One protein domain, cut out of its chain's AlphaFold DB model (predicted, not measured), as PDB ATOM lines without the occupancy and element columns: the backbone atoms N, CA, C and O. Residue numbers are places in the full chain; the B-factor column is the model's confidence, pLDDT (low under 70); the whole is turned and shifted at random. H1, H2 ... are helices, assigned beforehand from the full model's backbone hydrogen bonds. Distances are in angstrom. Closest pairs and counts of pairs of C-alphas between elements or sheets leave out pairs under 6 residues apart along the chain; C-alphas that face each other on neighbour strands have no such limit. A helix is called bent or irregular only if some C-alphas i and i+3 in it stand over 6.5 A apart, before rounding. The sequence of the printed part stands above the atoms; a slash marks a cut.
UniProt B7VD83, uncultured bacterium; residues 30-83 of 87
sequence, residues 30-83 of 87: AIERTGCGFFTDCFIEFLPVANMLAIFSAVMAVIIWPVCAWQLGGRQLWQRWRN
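This is residues 30 to 83 of the 87 residues of a protein of uncultured bacterium (UniProt B7VD83). One long bent helix, H2, makes the length of a thin rod, and the short helix H1 with the link after it forms a small hook folded back beside the beginning of H2. The 54 printed residues have two named helices, H1 then H2, no named strand, and the class all helix. The whole is extended, with a radius of gyration of the C-alphas of 19.5 A and spans of 61 by 18 by 12 A.

H1 is residues 30 to 33, beginning at C-alpha 30 (201.980, 114.155, 154.868). H2, residues 41 to 82, was assigned as one helix by its hydrogen bonds but is bent: C-alphas 72 and 75 are 7.5 A apart. Arm H2a, residues 41 to 72, measures 44.3 A from first to last C-alpha; it is irregular, with C-alphas 45 and 48 6.8 A apart, and has a kink of 34 degrees near residue 66. Arm H2b, residues 75 to 82, measures 10.5 A and ends at C-alpha 82 (163.293, 133.047, 177.312).

H1 and H2a are close but not clearly touching; their closest C-alphas, of Ile 31 and Phe 43, are 7.8 A apart. H2a and H2b stand at a steep tilt of 46 degrees. H1 and H2b are apart. Each O i to N i+4 pair is within hydrogen-bond range in H2b, and 24 of 28 in H2a; H1 is too short for such a pair.

The C-alphas farthest apart, of Asp 41 and Asn 83, are 60.7 A apart. The printed part has no cut, and the link from H1 to H2 is short. Residues 51 to 65, within H2a, stand free. The model's pLDDT is under 70 at residues 35, 38 and 39.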
ATOM      1  N   ALA A  30     201.520 114.453 156.222       73.50
ATOM      2  CA  ALA A  30     201.980 114.155 154.868       73.50
ATOM      3  C   ALA A  30     203.412 114.661 154.621       73.50
ATOM      4  O   ALA A  30     204.205 113.932 154.029       73.50
ATOM      5  N   ILE A  31     203.753 115.857 155.113       72.69
ATOM      6  CA  ILE A  31     205.099 116.444 154.991       72.69
ATOM      7  C   ILE A  31     206.125 115.648 155.813       72.69
ATOM      8  O   ILE A  31     207.221 115.366 155.330       72.69
ATOM      9  N   GLU A  32     205.769 115.219 157.026       73.88
ATOM     10  CA  GLU A  32     206.648 114.359 157.834       73.88
ATOM     11  C   GLU A  32     206.929 113.015 157.145       73.88
ATOM     12  O   GLU A  32     208.055 112.517 157.182       73.88
ATOM     13  N   ARG A  33     205.930 112.432 156.465       73.69
ATOM     14  CA  ARG A  33     206.090 111.156 155.746       73.69
ATOM     15  C   ARG A  33     206.954 111.244 154.496       73.69
ATOM     16  O   ARG A  33     207.560 110.238 154.134       73.69
ATOM     17  N   THR A  34     207.005 112.390 153.822       71.56
ATOM     18  CA  THR A  34     207.853 112.567 152.633       71.56
ATOM     19  C   THR A  34     209.319 112.813 152.985       71.56
ATOM     20  O   THR A  34     210.153 112.874 152.085       71.56
ATOM     21  N   GLY A  35     209.659 112.925 154.275       69.12
ATOM     22  CA  GLY A  35     211.030 113.169 154.719       69.12
ATOM     23  C   GLY A  35     211.536 114.571 154.375       69.12
ATOM     24  O   GLY A  35     212.737 114.821 154.477       69.12
ATOM     25  N   CYS A  36     210.650 115.495 153.981       72.19
ATOM     26  CA  CYS A  36     211.026 116.891 153.808       72.19
ATOM     27  C   CYS A  36     211.280 117.495 155.193       72.19
ATOM     28  O   CYS A  36     210.356 117.770 155.955       72.19
ATOM     29  N   GLY A  37     212.559 117.665 155.534       70.19
ATOM     30  CA  GLY A  37     212.963 118.338 156.762       70.19
ATOM     31  C   GLY A  37     212.449 119.778 156.797       70.19
ATOM     32  O   GLY A  37     212.318 120.434 155.758       70.19
ATOM     33  N   PHE A  38     212.183 120.285 158.001       66.25
ATOM     34  CA  PHE A  38     211.892 121.702 158.210       66.25
ATOM     35  C   PHE A  38     213.016 122.552 157.588       66.25
ATOM     36  O   PHE A  38     214.190 122.232 157.765       66.25
ATOM     37  N   PHE A  39     212.659 123.621 156.865       66.38
ATOM     38  CA  PHE A  39     213.584 124.540 156.166       66.38
ATOM     39  C   PHE A  39     214.293 124.007 154.906       66.38
ATOM     40  O   PHE A  39     215.251 124.618 154.443       66.38
ATOM     41  N   THR A  40     213.822 122.907 154.318       73.88
ATOM     42  CA  THR A  40     214.258 122.482 152.973       73.88
ATOM     43  C   THR A  40     213.474 123.208 151.871       73.88
ATOM     44  O   THR A  40     212.363 123.676 152.118       73.88
ATOM     45  N   ASP A  41     214.002 123.274 150.643       76.44
ATOM     46  CA  ASP A  41     213.313 123.911 149.500       76.44
ATOM     47  C   ASP A  41     211.913 123.315 149.257       76.44
ATOM     48  O   ASP A  41     210.948 124.038 149.016       76.44
ATOM     49  N   CYS A  42     211.777 122.000 149.467       74.12
ATOM     50  CA  CYS A  42     210.497 121.294 149.486       74.12
ATOM     51  C   CYS A  42     209.502 121.914 150.486       74.12
ATOM     52  O   CYS A  42     208.346 122.158 150.156       74.12
ATOM     53  N   PHE A  43     209.933 122.217 151.713       76.06
ATOM     54  CA  PHE A  43     209.062 122.822 152.723       76.06
ATOM     55  C   PHE A  43     208.582 124.221 152.311       76.06
ATOM     56  O   PHE A  43     207.427 124.571 152.554       76.06
ATOM     57  N   ILE A  44     209.445 125.007 151.661       78.19
ATOM     58  CA  ILE A  44     209.122 126.367 151.204       78.19
ATOM     59  C   ILE A  44     208.058 126.330 150.097       78.19
ATOM     60  O   ILE A  44     207.118 127.125 150.139       78.19
ATOM     61  N   GLU A  45     208.144 125.380 149.162       79.75
ATOM     62  CA  GLU A  45     207.126 125.193 148.114       79.75
ATOM     63  C   GLU A  45     205.778 124.703 148.663       79.75
ATOM     64  O   GLU A  45     204.718 125.103 148.174       79.75
ATOM     65  N   PHE A  46     205.791 123.877 149.714       76.19
ATOM     66  CA  PHE A  46     204.568 123.380 150.356       76.19
ATOM     67  C   PHE A  46     203.921 124.386 151.318       76.19
ATOM     68  O   PHE A  46     202.717 124.296 151.586       76.19
ATOM     69  N   LEU A  47     204.680 125.368 151.809       78.69
ATOM     70  CA  LEU A  47     204.216 126.402 152.734       78.69
ATOM     71  C   LEU A  47     202.943 127.140 152.269       78.69
ATOM     72  O   LEU A  47     201.997 127.210 153.057       78.69
ATOM     73  N   PRO A  48     202.844 127.674 151.030       83.50
ATOM     74  CA  PRO A  48     201.641 128.371 150.575       83.50
ATOM     75  C   PRO A  48     200.413 127.456 150.521       83.50
ATOM     76  O   PRO A  48     199.318 127.887 150.883       83.50
ATOM     77  N   VAL A  49     200.587 126.190 150.133       81.69
ATOM     78  CA  VAL A  49     199.499 125.202 150.080       81.69
ATOM     79  C   VAL A  49     199.004 124.881 151.490       81.69
ATOM     80  O   VAL A  49     197.798 124.898 151.745       81.69
ATOM     81  N   ALA A  50     199.926 124.658 152.429       79.69
ATOM     82  CA  ALA A  50     199.591 124.448 153.832       79.69
ATOM     83  C   ALA A  50     198.862 125.663 154.430       79.69
ATOM     84  O   ALA A  50     197.867 125.495 155.137       79.69
ATOM     85  N   ASN A  51     199.297 126.881 154.092       84.69
ATOM     86  CA  ASN A  51     198.666 128.110 154.567       84.69
ATOM     87  C   ASN A  51     197.257 128.301 153.987       84.69
ATOM     88  O   ASN A  51     196.336 128.650 154.722       84.69
ATOM     89  N   MET A  52     197.048 128.023 152.694       85.25
ATOM     90  CA  MET A  52     195.711 128.067 152.090       85.25
ATOM     91  C   MET A  52     194.759 127.059 152.740       85.25
ATOM     92  O   MET A  52     193.614 127.404 153.036       85.25
ATOM     93  N   LEU A  53     195.232 125.841 153.025       84.75
ATOM     94  CA  LEU A  53     194.449 124.827 153.737       84.75
ATOM     95  C   LEU A  53     194.117 125.256 155.172       84.75
ATOM     96  O   LEU A  53     192.992 125.036 155.620       84.75
ATOM     97  N   ALA A  54     195.057 125.894 155.874       83.62
ATOM     98  CA  ALA A  54     194.841 126.426 157.218       83.62
ATOM     99  C   ALA A  54     193.838 127.593 157.235       83.62
ATOM    100  O   ALA A  54     192.984 127.673 158.117       83.62
ATOM    101  N   ILE A  55     193.892 128.486 156.244       88.12
ATOM    102  CA  ILE A  55     192.910 129.570 156.101       88.12
ATOM    103  C   ILE A  55     191.533 128.981 155.792       88.12
ATOM    104  O   ILE A  55     190.543 129.360 156.415       88.12
ATOM    105  N   PHE A  56     191.457 128.022 154.869       87.12
ATOM    106  CA  PHE A  56     190.200 127.373 154.513       87.12
ATOM    107  C   PHE A  56     189.583 126.635 155.706       87.12
ATOM    108  O   PHE A  56     188.382 126.760 155.957       87.12
ATOM    109  N   SER A  57     190.395 125.917 156.484       87.75
ATOM    110  CA  SER A  57     189.921 125.257 157.698       87.75
ATOM    111  C   SER A  57     189.476 126.254 158.765       87.75
ATOM    112  O   SER A  57     188.434 126.039 159.381       87.75
ATOM    113  N   ALA A  58     190.188 127.369 158.945       86.06
ATOM    114  CA  ALA A  58     189.786 128.428 159.865       86.06
ATOM    115  C   ALA A  58     188.444 129.056 159.457       86.06
ATOM    116  O   ALA A  58     187.557 129.204 160.296       86.06
ATOM    117  N   VAL A  59     188.245 129.355 158.169       89.50
ATOM    118  CA  VAL A  59     186.969 129.876 157.648       89.50
ATOM    119  C   VAL A  59     185.839 128.873 157.882       89.50
ATOM    120  O   VAL A  59     184.778 129.243 158.390       89.50
ATOM    121  N   MET A  60     186.071 127.592 157.585       86.81
ATOM    122  CA  MET A  60     185.092 126.537 157.855       86.81
ATOM    123  C   MET A  60     184.782 126.421 159.347       86.81
ATOM    124  O   MET A  60     183.614 126.316 159.711       86.81
ATOM    125  N   ALA A  61     185.785 126.506 160.222       87.62
ATOM    126  CA  ALA A  61     185.582 126.496 161.668       87.62
ATOM    127  C   ALA A  61     184.726 127.684 162.124       87.62
ATOM    128  O   ALA A  61     183.760 127.480 162.852       87.62
ATOM    129  N   VAL A  62     185.006 128.899 161.644       89.62
ATOM    130  CA  VAL A  62     184.246 130.112 161.995       89.62
ATOM    131  C   VAL A  62     182.774 130.007 161.589       89.62
ATOM    132  O   VAL A  62     181.916 130.500 162.316       89.62
ATOM    133  N   ILE A  63     182.457 129.345 160.475       88.31
ATOM    134  CA  ILE A  63     181.067 129.160 160.026       88.31
ATOM    135  C   ILE A  63     180.395 127.995 160.772       88.31
ATOM    136  O   ILE A  63     179.256 128.108 161.228       88.31
ATOM    137  N   ILE A  64     181.094 126.868 160.914       87.69
ATOM    138  CA  ILE A  64     180.536 125.615 161.440       87.69
ATOM    139  C   ILE A  64     180.393 125.659 162.963       87.69
ATOM    140  O   ILE A  64     179.389 125.182 163.499       87.69
ATOM    141  N   TRP A  65     181.356 126.235 163.684       87.06
ATOM    142  CA  TRP A  65     181.344 126.288 165.148       87.06
ATOM    143  C   TRP A  65     180.129 126.990 165.756       87.06
ATOM    144  O   TRP A  65     179.532 126.388 166.649       87.06
ATOM    145  N   PRO A  66     179.697 128.189 165.318       87.56
ATOM    146  CA  PRO A  66     178.504 128.820 165.878       87.56
ATOM    147  C   PRO A  66     177.251 127.963 165.672       87.56
ATOM    148  O   PRO A  66     176.432 127.840 166.584       87.56
ATOM    149  N   VAL A  67     177.129 127.294 164.519       86.62
ATOM    150  CA  VAL A  67     176.015 126.375 164.242       86.62
ATOM    151  C   VAL A  67     176.077 125.152 165.162       86.62
ATOM    152  O   VAL A  67     175.067 124.783 165.768       86.62
ATOM    153  N   CYS A  68     177.259 124.554 165.330       85.81
ATOM    154  CA  CYS A  68     177.464 123.408 166.217       85.81
ATOM    155  C   CYS A  68     177.194 123.769 167.683       85.81
ATOM    156  O   CYS A  68     176.454 123.060 168.366       85.81
ATOM    157  N   ALA A  69     177.730 124.894 168.162       85.38
ATOM    158  CA  ALA A  69     177.530 125.396 169.519       85.38
ATOM    159  C   ALA A  69     176.045 125.676 169.798       85.38
ATOM    160  O   ALA A  69     175.515 125.316 170.859       85.38
ATOM    161  N   TRP A  70     175.339 126.239 168.814       85.88
ATOM    162  CA  TRP A  70     173.902 126.468 168.908       85.88
ATOM    163  C   TRP A  70     173.102 125.162 169.027       85.88
ATOM    164  O   TRP A  70     172.198 125.066 169.864       85.88
ATOM    165  N   GLN A  71     173.450 124.138 168.242       84.00
ATOM    166  CA  GLN A  71     172.775 122.832 168.258       84.00
ATOM    167  C   GLN A  71     173.098 121.994 169.504       84.00
ATOM    168  O   GLN A  71     172.223 121.278 169.997       84.00
ATOM    169  N   LEU A  72     174.327 122.078 170.024       79.88
ATOM    170  CA  LEU A  72     174.778 121.297 171.179       79.88
ATOM    171  C   LEU A  72     174.222 121.825 172.507       79.88
ATOM    172  O   LEU A  72     173.859 121.024 173.371       79.88
ATOM    173  N   GLY A  73     174.132 123.148 172.667       81.75
ATOM    174  CA  GLY A  73     173.725 123.755 173.939       81.75
ATOM    175  C   GLY A  73     173.008 125.098 173.826       81.75
ATOM    176  O   GLY A  73     172.156 125.392 174.668       81.75
ATOM    177  N   GLY A  74     173.270 125.885 172.776       83.62
ATOM    178  CA  GLY A  74     172.683 127.221 172.622       83.62
ATOM    179  C   GLY A  74     171.154 127.215 172.613       83.62
ATOM    180  O   GLY A  74     170.532 128.016 173.308       83.62
ATOM    181  N   ARG A  75     170.525 126.240 171.943       83.75
ATOM    182  CA  ARG A  75     169.058 126.115 171.915       83.75
ATOM    183  C   ARG A  75     168.446 125.884 173.301       83.75
ATOM    184  O   ARG A  75     167.403 126.455 173.609       83.75
ATOM    185  N   GLN A  76     169.083 125.059 174.134       82.94
ATOM    186  CA  GLN A  76     168.601 124.778 175.491       82.94
ATOM    187  C   GLN A  76     168.800 125.986 176.408       82.94
ATOM    188  O   GLN A  76     167.910 126.322 177.193       82.94
ATOM    189  N   LEU A  77     169.943 126.665 176.282       85.56
ATOM    190  CA  LEU A  77     170.236 127.882 177.032       85.56
ATOM    191  C   LEU A  77     169.251 129.005 176.672       85.56
ATOM    192  O   LEU A  77     168.711 129.655 177.565       85.56
ATOM    193  N   TRP A  78     168.949 129.167 175.381       86.25
ATOM    194  CA  TRP A  78     167.994 130.153 174.874       86.25
ATOM    195  C   TRP A  78     166.573 129.908 175.381       86.25
ATOM    196  O   TRP A  78     165.912 130.836 175.839       86.25
ATOM    197  N   GLN A  79     166.103 128.657 175.355       84.00
ATOM    198  CA  GLN A  79     164.792 128.303 175.910       84.00
ATOM    199  C   GLN A  79     164.711 128.604 177.408       84.00
ATOM    200  O   GLN A  79     163.711 129.150 177.868       84.00
ATOM    201  N   ARG A  80     165.772 128.300 178.167       85.25
ATOM    202  CA  ARG A  80     165.843 128.640 179.595       85.25
ATOM    203  C   ARG A  80     165.840 130.142 179.830       85.25
ATOM    204  O   ARG A  80     165.187 130.579 180.765       85.25
ATOM    205  N   TRP A  81     166.562 130.911 179.017       88.75
ATOM    206  CA  TRP A  81     166.620 132.366 179.143       88.75
ATOM    207  C   TRP A  81     165.273 133.014 178.808       88.75
ATOM    208  O   TRP A  81     164.785 133.832 179.578       88.75
ATOM    209  N   ARG A  82     164.619 132.567 177.729       85.75
ATOM    210  CA  ARG A  82     163.293 133.047 177.312       85.75
ATOM    211  C   ARG A  82     162.185 132.731 178.317       85.75
ATOM    212  O   ARG A  82     161.264 133.520 178.464       85.75
ATOM    213  N   ASN A  83     162.269 131.582 178.982       83.25
ATOM    214  CA  ASN A  83     161.276 131.142 179.961       83.25
ATOM    215  C   ASN A  83     161.577 131.640 181.383       83.25
ATOM    216  O   ASN A  83     160.921 131.193 182.323       83.25
TER     217      ASN A  83